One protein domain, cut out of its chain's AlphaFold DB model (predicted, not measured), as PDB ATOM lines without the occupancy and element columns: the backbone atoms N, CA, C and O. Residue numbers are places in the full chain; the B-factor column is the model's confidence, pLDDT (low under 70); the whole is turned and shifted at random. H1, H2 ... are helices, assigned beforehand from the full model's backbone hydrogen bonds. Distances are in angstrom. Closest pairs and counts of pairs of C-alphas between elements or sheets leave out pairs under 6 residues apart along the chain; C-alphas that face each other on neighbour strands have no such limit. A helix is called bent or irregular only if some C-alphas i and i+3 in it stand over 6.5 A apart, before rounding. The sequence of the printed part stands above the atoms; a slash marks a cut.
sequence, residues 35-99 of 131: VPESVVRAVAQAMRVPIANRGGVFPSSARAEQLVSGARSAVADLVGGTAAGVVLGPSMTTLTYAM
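Overview. This is residues 35 to 99 of the 131 residues of an uncharacterized protein of Modestobacter sp. DSM 44400 (UniProt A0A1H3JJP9). Three helices are strung out in a loose arrangement in which no two helices touch: the long H2 is the spine, H1, joined to the first end of H2 by a long link, is set off from it and runs roughly the opposite way, the two like limbs of a narrow V that do not meet, and H3 is set off from the other end of H2 on a second long link. Residues 35 to 45, of which 37 to 45 belong to H1, stick out free, and the stretch after H2 folds back beside the end of that helix before it leads away to H3. The printed part has 65 residues, with three named helices in the order H1, H2, H3, no named strand, and the class all helix. It is loose, with a radius of gyration of the C-alphas of 13.5 A, and its C-alphas span 31 by 31 by 23 A.

Along the chain. The printed part begins at Val 35. H1 runs from Glu 37 to Met 47, 15.5 A from first to last C-alpha, and starts with C-alpha 37 at (-19.518, -30.626, 22.552). H2 runs from Pro 59 to Val 79, 30.5 A from first to last C-alpha, between C-alpha 59 at (-3.976, -12.539, 35.266) and C-alpha 79 at (-4.098, -23.614, 6.850). Residues 83 to 85, after H2, are helix too, but bear no name. H3 runs from Met 92 to Met 99, 10.4 A from first to last C-alpha, and ends with C-alpha 99 at (-8.849, -5.945, 3.638).

Arrangement. H1 touches no helix; it is apart from H2, but only just, with their closest C-alphas 8.5 A from each other. The N-to-C direction of H1 is (0.16, 0.82, 0.55), and that of H2 is (0.06, -0.47, -0.88). H2 and H3 are apart, with no C-alpha of the one within 8 A of the other. H1 and H3 are apart as well. In H1, H2 and H3 every O i to N i+4 pair is within hydrogen-bond range, and no helix is bent or irregular.

Size, cuts and confidence. The two C-alphas farthest apart are those of Pro 59 and Tyr 97, at 34.0 A, and the first and last printed C-alphas, of Val 35 and Met 99, are 28.1 A apart. Without the free residues 35 to 45, the body of 54 residues spans 32 by 23 by 20 A. Both links are long: 11 residues between H1 and H2, and 12 between H2 and H3, residues 80 to 91, whose C-alphas lie 7 to 17 A from the mean of all C-alphas. The printed part has no cut. The mean pLDDT of the printed part is 94.4, and no printed residue is under 70.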
ATOM      1  N   VAL A  35     -22.408 -27.428  16.205       95.62
ATOM      2  CA  VAL A  35     -21.280 -27.218  17.115       95.62
ATOM      3  C   VAL A  35     -21.014 -28.504  17.909       95.62
ATOM      4  O   VAL A  35     -21.937 -29.018  18.546       95.62
ATOM      5  N   PRO A  36     -19.782 -29.042  17.906       96.69
ATOM      6  CA  PRO A  36     -19.441 -30.200  18.723       96.69
ATOM      7  C   PRO A  36     -19.314 -29.822  20.207       96.69
ATOM      8  O   PRO A  36     -18.942 -28.700  20.555       96.69
ATOM      9  N   GLU A  37     -19.539 -30.793  21.092       97.25
ATOM     10  CA  GLU A  37     -19.518 -30.626  22.552       97.25
ATOM     11  C   GLU A  37     -18.208 -30.001  23.067       97.25
ATOM     12  O   GLU A  37     -18.207 -29.178  23.982       97.25
ATOM     13  N   SER A  38     -17.069 -30.339  22.456       97.25
ATOM     14  CA  SER A  38     -15.766 -29.776  22.832       97.25
ATOM     15  C   SER A  38     -15.710 -28.252  22.676       97.25
ATOM     16  O   SER A  38     -15.151 -27.570  23.535       97.25
ATOM     17  N   VAL A  39     -16.322 -27.711  21.617       96.81
ATOM     18  CA  VAL A  39     -16.382 -26.266  21.361       96.81
ATOM     19  C   VAL A  39     -17.334 -25.597  22.347       96.81
ATOM     20  O   VAL A  39     -16.970 -24.580  22.938       96.81
ATOM     21  N   VAL A  40     -18.502 -26.200  22.601       96.69
ATOM     22  CA  VAL A  40     -19.459 -25.709  23.608       96.69
ATOM     23  C   VAL A  40     -18.780 -25.578  24.973       96.69
ATOM     24  O   VAL A  40     -18.843 -24.522  25.606       96.69
ATOM     25  N   ARG A  41     -18.058 -26.618  25.408       97.00
ATOM     26  CA  ARG A  41     -17.330 -26.614  26.684       97.00
ATOM     27  C   ARG A  41     -16.228 -25.561  26.733       97.00
ATOM     28  O   ARG A  41     -16.125 -24.864  27.742       97.00
ATOM     29  N   ALA A  42     -15.433 -25.422  25.672       95.69
ATOM     30  CA  ALA A  42     -14.353 -24.439  25.614       95.69
ATOM     31  C   ALA A  42     -14.884 -23.000  25.724       95.69
ATOM     32  O   ALA A  42     -14.384 -22.215  26.532       95.69
ATOM     33  N   VAL A  43     -15.943 -22.672  24.975       96.00
ATOM     34  CA  VAL A  43     -16.585 -21.350  25.016       96.00
ATOM     35  C   VAL A  43     -17.219 -21.097  26.386       96.00
ATOM     36  O   VAL A  43     -16.982 -20.053  26.994       96.00
ATOM     37  N   ALA A  44     -17.954 -22.069  26.933       96.88
ATOM     38  CA  ALA A  44     -18.553 -21.953  28.262       96.88
ATOM     39  C   ALA A  44     -17.500 -21.755  29.366       96.88
ATOM     40  O   ALA A  44     -17.718 -20.985  30.299       96.88
ATOM     41  N   GLN A  45     -16.350 -22.428  29.278       94.75
ATOM     42  CA  GLN A  45     -15.249 -22.235  30.219       94.75
ATOM     43  C   GLN A  45     -14.626 -20.842  30.088       94.75
ATOM     44  O   GLN A  45     -14.390 -20.196  31.108       94.75
ATOM     45  N   ALA A  46     -14.401 -20.361  28.862       93.62
ATOM     46  CA  ALA A  46     -13.853 -19.028  28.622       93.62
ATOM     47  C   ALA A  46     -14.761 -17.923  29.189       93.62
ATOM     48  O   ALA A  46     -14.268 -16.982  29.802       93.62
ATOM     49  N   MET A  47     -16.084 -18.067  29.063       94.50
ATOM     50  CA  MET A  47     -17.050 -17.090  29.587       94.50
ATOM     51  C   MET A  47     -17.187 -17.100  31.117       94.50
ATOM     52  O   MET A  47     -17.669 -16.130  31.694       94.50
ATOM     53  N   ARG A  48     -16.779 -18.180  31.795       95.38
ATOM     54  CA  ARG A  48     -16.864 -18.297  33.263       95.38
ATOM     55  C   ARG A  48     -15.688 -17.663  34.001       95.38
ATOM     56  O   ARG A  48     -15.738 -17.552  35.224       95.38
ATOM     57  N   VAL A  49     -14.625 -17.286  33.295       92.12
ATOM     58  CA  VAL A  49     -13.422 -16.705  33.900       92.12
ATOM     59  C   VAL A  49     -13.268 -15.236  33.507       92.12
ATOM     60  O   VAL A  49     -13.607 -14.867  32.386       92.12
ATOM     61  N   PRO A  50     -12.723 -14.374  34.386       87.50
ATOM     62  CA  PRO A  50     -12.471 -12.982  34.031       87.50
ATOM     63  C   PRO A  50     -11.443 -12.865  32.900       87.50
ATOM     64  O   PRO A  50     -10.301 -13.326  33.034       87.50
ATOM     65  N   ILE A  51     -11.846 -12.187  31.827       90.50
ATOM     66  CA  ILE A  51     -11.024 -11.838  30.667       90.50
ATOM     67  C   ILE A  51     -10.965 -10.314  30.598       90.50
ATOM     68  O   ILE A  51     -11.989  -9.642  30.690       90.50
ATOM     69  N   ALA A  52      -9.757  -9.771  30.476       91.44
ATOM     70  CA  ALA A  52      -9.534  -8.339  30.324       91.44
ATOM     71  C   ALA A  52      -8.902  -8.041  28.965       91.44
ATOM     72  O   ALA A  52      -8.481  -8.948  28.243       91.44
ATOM     73  N   ASN A  53      -8.793  -6.754  28.639       92.25
ATOM     74  CA  ASN A  53      -8.017  -6.328  27.485       92.25
ATOM     75  C   ASN A  53      -6.583  -6.864  27.572       92.25
ATOM     76  O   ASN A  53      -5.988  -6.973  28.648       92.25
ATOM     77  N   ARG A  54      -6.050  -7.214  26.405       89.88
ATOM     78  CA  ARG A  54      -4.694  -7.729  26.197       89.88
ATOM     79  C   ARG A  54      -3.643  -6.632  26.444       89.88
ATOM     80  O   ARG A  54      -3.958  -5.454  26.293       89.88
ATOM     81  N   GLY A  55      -2.429  -7.013  26.850       89.19
ATOM     82  CA  GLY A  55      -1.326  -6.084  27.160       89.19
ATOM     83  C   GLY A  55      -1.284  -5.509  28.588       89.19
ATOM     84  O   GLY A  55      -0.506  -4.597  28.853       89.19
ATOM     85  N   GLY A  56      -2.100  -6.016  29.512       89.31
ATOM     86  CA  GLY A  56      -2.092  -5.627  30.926       89.31
ATOM     87  C   GLY A  56      -1.278  -6.580  31.811       89.31
ATOM     88  O   GLY A  56      -1.026  -7.725  31.450       89.31
ATOM     89  N   VAL A  57      -0.931  -6.136  33.023       92.00
ATOM     90  CA  VAL A  57      -0.163  -6.930  34.011       92.00
ATOM     91  C   VAL A  57      -1.012  -7.935  34.807       92.00
ATOM     92  O   VAL A  57      -0.498  -8.683  35.635       92.00
ATOM     93  N   PHE A  58      -2.328  -7.945  34.593       92.31
ATOM     94  CA  PHE A  58      -3.267  -8.744  35.380       92.31
ATOM     95  C   PHE A  58      -3.418 -10.173  34.839       92.31
ATOM     96  O   PHE A  58      -3.394 -10.377  33.621       92.31
ATOM     97  N   PRO A  59      -3.722 -11.164  35.701       91.88
ATOM     98  CA  PRO A  59      -3.976 -12.539  35.266       91.88
ATOM     99  C   PRO A  59      -5.086 -12.674  34.210       91.88
ATOM    100  O   PRO A  59      -5.020 -13.542  33.346       91.88
ATOM    101  N   SER A  60      -6.108 -11.816  34.247       92.56
ATOM    102  CA  SER A  60      -7.184 -11.779  33.245       92.56
ATOM    103  C   SER A  60      -6.711 -11.320  31.860       92.56
ATOM    104  O   SER A  60      -7.273 -11.756  30.857       92.56
ATOM    105  N   SER A  61      -5.667 -10.490  31.791       93.69
ATOM    106  CA  SER A  61      -5.041 -10.075  30.533       93.69
ATOM    107  C   SER A  61      -4.178 -11.196  29.948       93.69
ATOM    108  O   SER A  61      -4.300 -11.519  28.768       93.69
ATOM    109  N   ALA A  62      -3.398 -11.883  30.792       93.62
ATOM    110  CA  ALA A  62      -2.617 -13.051  30.381       93.62
ATOM    111  C   ALA A  62      -3.505 -14.173  29.806       93.62
ATOM    112  O   ALA A  62      -3.165 -14.773  28.790       93.62
ATOM    113  N   ARG A  63      -4.682 -14.415  30.401       93.62
ATOM    114  CA  ARG A  63      -5.677 -15.360  29.856       93.62
ATOM    115  C   ARG A  63      -6.175 -14.944  28.474       93.62
ATOM    116  O   ARG A  63      -6.278 -15.786  27.587       93.62
ATOM    117  N   ALA A  64      -6.467 -13.658  28.277       93.94
ATOM    118  CA  ALA A  64      -6.891 -13.138  26.980       93.94
ATOM    119  C   ALA A  64      -5.808 -13.344  25.906       93.94
ATOM    120  O   ALA A  64      -6.116 -13.751  24.786       93.94
ATOM    121  N   GLU A  65      -4.536 -13.121  26.251       95.31
ATOM    122  CA  GLU A  65      -3.409 -13.389  25.348       95.31
ATOM    123  C   GLU A  65      -3.256 -14.877  25.034       95.31
ATOM    124  O   GLU A  65      -3.055 -15.237  23.874       95.31
ATOM    125  N   GLN A  66      -3.404 -15.757  26.026       95.06
ATOM    126  CA  GLN A  66      -3.354 -17.208  25.819       95.06
ATOM    127  C   GLN A  66      -4.463 -17.687  24.872       95.06
ATOM    128  O   GLN A  66      -4.193 -18.461  23.957       95.06
ATOM    129  N   LEU A  67      -5.691 -17.186  25.032       95.31
ATOM    130  CA  LEU A  67      -6.805 -17.524  24.139       95.31
ATOM    131  C   LEU A  67      -6.540 -17.062  22.700       95.31
ATOM    132  O   LEU A  67      -6.714 -17.837  21.761       95.31
ATOM    133  N   VAL A  68      -6.084 -15.819  22.512       95.81
ATOM    134  CA  VAL A  68      -5.836 -15.269  21.169       95.81
ATOM    135  C   VAL A  68      -4.627 -15.922  20.498       95.81
ATOM    136  O   VAL A  68      -4.693 -16.257  19.316       95.81
ATOM    137  N   SER A  69      -3.529 -16.126  21.225       96.75
ATOM    138  CA  SER A  69      -2.331 -16.793  20.692       96.75
ATOM    139  C   SER A  69      -2.590 -18.265  20.360       96.75
ATOM    140  O   SER A  69      -2.179 -18.726  19.293       96.75
ATOM    141  N   GLY A  70      -3.341 -18.976  21.207       97.12
ATOM    142  CA  GLY A  70      -3.785 -20.343  20.943       97.12
ATOM    143  C   GLY A  70      -4.666 -20.431  19.696       97.12
ATOM    144  O   GLY A  70      -4.405 -21.251  18.819       97.12
ATOM    145  N   ALA A  71      -5.645 -19.531  19.557       96.88
ATOM    146  CA  ALA A  71      -6.507 -19.476  18.376       96.88
ATOM    147  C   ALA A  71      -5.715 -19.203  17.085       96.88
ATOM    148  O   ALA A  71      -5.931 -19.869  16.075       96.88
ATOM    149  N   ARG A  72      -4.761 -18.262  17.113       97.94
ATOM    150  CA  ARG A  72      -3.894 -17.977  15.957       97.94
ATOM    151  C   ARG A  72      -3.031 -19.169  15.562       97.94
ATOM    152  O   ARG A  72      -2.884 -19.430  14.374       97.94
ATOM    153  N   SER A  73      -2.488 -19.883  16.545       98.19
ATOM    154  CA  SER A  73      -1.667 -21.071  16.300       98.19
ATOM    155  C   SER A  73      -2.502 -22.191  15.678       98.19
ATOM    156  O   SER A  73      -2.145 -22.689  14.620       98.19
ATOM    157  N   ALA A  74      -3.681 -22.482  16.234       97.81
ATOM    158  CA  ALA A  74      -4.576 -23.508  15.695       97.81
ATOM    159  C   ALA A  74      -5.048 -23.206  14.260       97.81
ATOM    160  O   ALA A  74      -5.138 -24.108  13.429       97.81
ATOM    161  N   VAL A  75      -5.340 -21.938  13.942       97.69
ATOM    162  CA  VAL A  75      -5.695 -21.536  12.570       97.69
ATOM    163  C   VAL A  75      -4.495 -21.666  11.636       97.69
ATOM    164  O   VAL A  75      -4.664 -22.134  10.513       97.69
ATOM    165  N   ALA A  76      -3.296 -21.282  12.081       97.75
ATOM    166  CA  ALA A  76      -2.077 -21.449  11.297       97.75
ATOM    167  C   ALA A  76      -1.808 -22.927  10.985       97.75
ATOM    168  O   ALA A  76      -1.546 -23.247   9.829       97.75
ATOM    169  N   ASP A  77      -1.975 -23.816  11.965       97.81
ATOM    170  CA  ASP A  77      -1.842 -25.264  11.777       97.81
ATOM    171  C   ASP A  77      -2.873 -25.805  10.772       97.81
ATOM    172  O   ASP A  77      -2.539 -26.626   9.920       97.81
ATOM    173  N   LEU A  78      -4.116 -25.307  10.820       96.81
ATOM    174  CA  LEU A  78      -5.185 -25.715   9.903       96.81
ATOM    175  C   LEU A  78      -4.900 -25.331   8.443       96.81
ATOM    176  O   LEU A  78      -5.223 -26.095   7.536       96.81
ATOM    177  N   VAL A  79      -4.335 -24.143   8.208       96.94
ATOM    178  CA  VAL A  79      -4.098 -23.614   6.850       96.94
ATOM    179  C   VAL A  79      -2.659 -23.801   6.360       96.94
ATOM    180  O   VAL A  79      -2.347 -23.408   5.238       96.94
ATOM    181  N   GLY A  80      -1.771 -24.368   7.185       96.06
ATOM    182  CA  GLY A  80      -0.338 -24.483   6.894       96.06
ATOM    183  C   GLY A  80       0.394 -23.132   6.854       96.06
ATOM    184  O   GLY A  80       1.324 -22.955   6.071       96.06
ATOM    185  N   GLY A  81      -0.062 -22.156   7.643       95.44
ATOM    186  CA  GLY A  81       0.450 -20.784   7.673       95.44
ATOM    187  C   GLY A  81       1.344 -20.474   8.877       95.44
ATOM    188  O   GLY A  81       1.841 -21.359   9.565       95.44
ATOM    189  N   THR A  82       1.529 -19.182   9.165       96.88
ATOM    190  CA  THR A  82       2.222 -18.712  10.377       96.88
ATOM    191  C   THR A  82       1.248 -17.997  11.308       96.88
ATOM    192  O   THR A  82       0.429 -17.192  10.863       96.88
ATOM    193  N   ALA A  83       1.355 -18.236  12.619       96.06
ATOM    194  CA  ALA A  83       0.466 -17.622  13.613       96.06
ATOM    195  C   ALA A  83       0.488 -16.079  13.584       96.06
ATOM    196  O   ALA A  83      -0.529 -15.441  13.854       96.06
ATOM    197  N   ALA A  84       1.623 -15.469  13.217       96.00
ATOM    198  CA  ALA A  84       1.751 -14.016  13.077       96.00
ATOM    199  C   ALA A  84       0.923 -13.443  11.910       96.00
ATOM    200  O   ALA A  84       0.486 -12.297  11.983       96.00
ATOM    201  N   GLY A  85       0.675 -14.238  10.863       94.25
ATOM    202  CA  GLY A  85      -0.158 -13.853   9.721       94.25
ATOM    203  C   GLY A  85      -1.664 -13.996   9.961       94.25
ATOM    204  O   GLY A  85      -2.455 -13.565   9.126       94.25
ATOM    205  N   VAL A  86      -2.089 -14.588  11.084       96.69
ATOM    206  CA  VAL A  86      -3.509 -14.835  11.364       96.69
ATOM    207  C   VAL A  86      -4.178 -13.604  11.983       96.69
ATOM    208  O   VAL A  86      -3.916 -13.211  13.128       96.69
ATOM    209  N   VAL A  87      -5.130 -13.039  11.238       95.12
ATOM    210  CA  VAL A  87      -6.013 -11.959  11.692       95.12
ATOM    211  C   VAL A  87      -7.380 -12.539  12.052       95.12
ATOM    212  O   VAL A  87      -8.047 -13.142  11.218       95.12
ATOM    213  N   LEU A  88      -7.795 -12.351  13.308       95.38
ATOM    214  CA  LEU A  88      -9.101 -12.784  13.809       95.38
ATOM    215  C   LEU A  88     -10.094 -11.622  13.727       95.38
ATOM    216  O   LEU A  88      -9.760 -10.493  14.087       95.38
ATOM    217  N   GLY A  89     -11.314 -11.908  13.284       94.62
ATOM    218  CA  GLY A  89     -12.394 -10.934  13.168       94.62
ATOM    219  C   GLY A  89     -13.767 -11.589  13.324       94.62
ATOM    220  O   GLY A  89     -13.853 -12.812  13.413       94.62
ATOM    221  N   PRO A  90     -14.841 -10.786  13.365       93.81
ATOM    222  CA  PRO A  90     -16.183 -11.269  13.692       93.81
ATOM    223  C   PRO A  90     -16.816 -12.119  12.582       93.81
ATOM    224  O   PRO A  90     -17.667 -12.953  12.864       93.81
ATOM    225  N   SER A  91     -16.427 -11.910  11.319       93.25
ATOM    226  CA  SER A  91     -16.893 -12.709  10.184       93.25
ATOM    227  C   SER A  91     -15.942 -12.597   8.990       93.25
ATOM    228  O   SER A  91     -15.173 -11.633   8.880       93.25
ATOM    229  N   MET A  92     -16.030 -13.555   8.063       93.31
ATOM    230  CA  MET A  92     -15.314 -13.516   6.782       93.31
ATOM    231  C   MET A  92     -15.673 -12.263   5.971       93.31
ATOM    232  O   MET A  92     -14.784 -11.604   5.431       93.31
ATOM    233  N   THR A  93     -16.949 -11.870   5.967       92.69
ATOM    234  CA  THR A  93     -17.432 -10.659   5.293       92.69
ATOM    235  C   THR A  93     -16.766  -9.407   5.854       92.69
ATOM    236  O   THR A  93     -16.182  -8.629   5.101       92.69
ATOM    237  N   THR A  94     -16.778  -9.227   7.180       93.38
ATOM    238  CA  THR A  94     -16.151  -8.063   7.825       93.38
ATOM    239  C   THR A  94     -14.653  -8.001   7.536       93.38
ATOM    240  O   THR A  94     -14.138  -6.931   7.220       93.38
ATOM    241  N   LEU A  95     -13.955  -9.140   7.599       93.31
ATOM    242  CA  LEU A  95     -12.525  -9.207   7.290       93.31
ATOM    243  C   LEU A  95     -12.237  -8.880   5.821       93.31
ATOM    244  O   LEU A  95     -11.293  -8.150   5.539       93.31
ATOM    245  N   THR A  96     -13.064  -9.361   4.895       91.38
ATOM    246  CA  THR A  96     -12.903  -9.093   3.458       91.38
ATOM    247  C   THR A  96     -13.056  -7.606   3.155       91.38
ATOM    248  O   THR A  96     -12.216  -7.032   2.463       91.38
ATOM    249  N   TYR A  97     -14.071  -6.950   3.726       90.56
ATOM    250  CA  TYR A  97     -14.228  -5.499   3.589       90.56
ATOM    251  C   TYR A  97     -13.084  -4.726   4.246       90.56
ATOM    252  O   TYR A  97     -12.593  -3.759   3.666       90.56
ATOM    253  N   ALA A  98     -12.621  -5.162   5.421       89.69
ATOM    254  CA  ALA A  98     -11.478  -4.545   6.085       89.69
ATOM    255  C   ALA A  98     -10.195  -4.655   5.243       89.69
ATOM    256  O   ALA A  98      -9.438  -3.690   5.162       89.69
ATOM    257  N   MET A  99      -9.966  -5.792   4.574       87.38
ATOM    258  CA  MET A  99      -8.849  -5.945   3.638       87.38
ATOM    259  C   MET A  99      -9.019  -5.053   2.406       87.38
ATOM    260  O   MET A  99      -8.083  -4.348   2.038       87.38
TER     261      MET A  99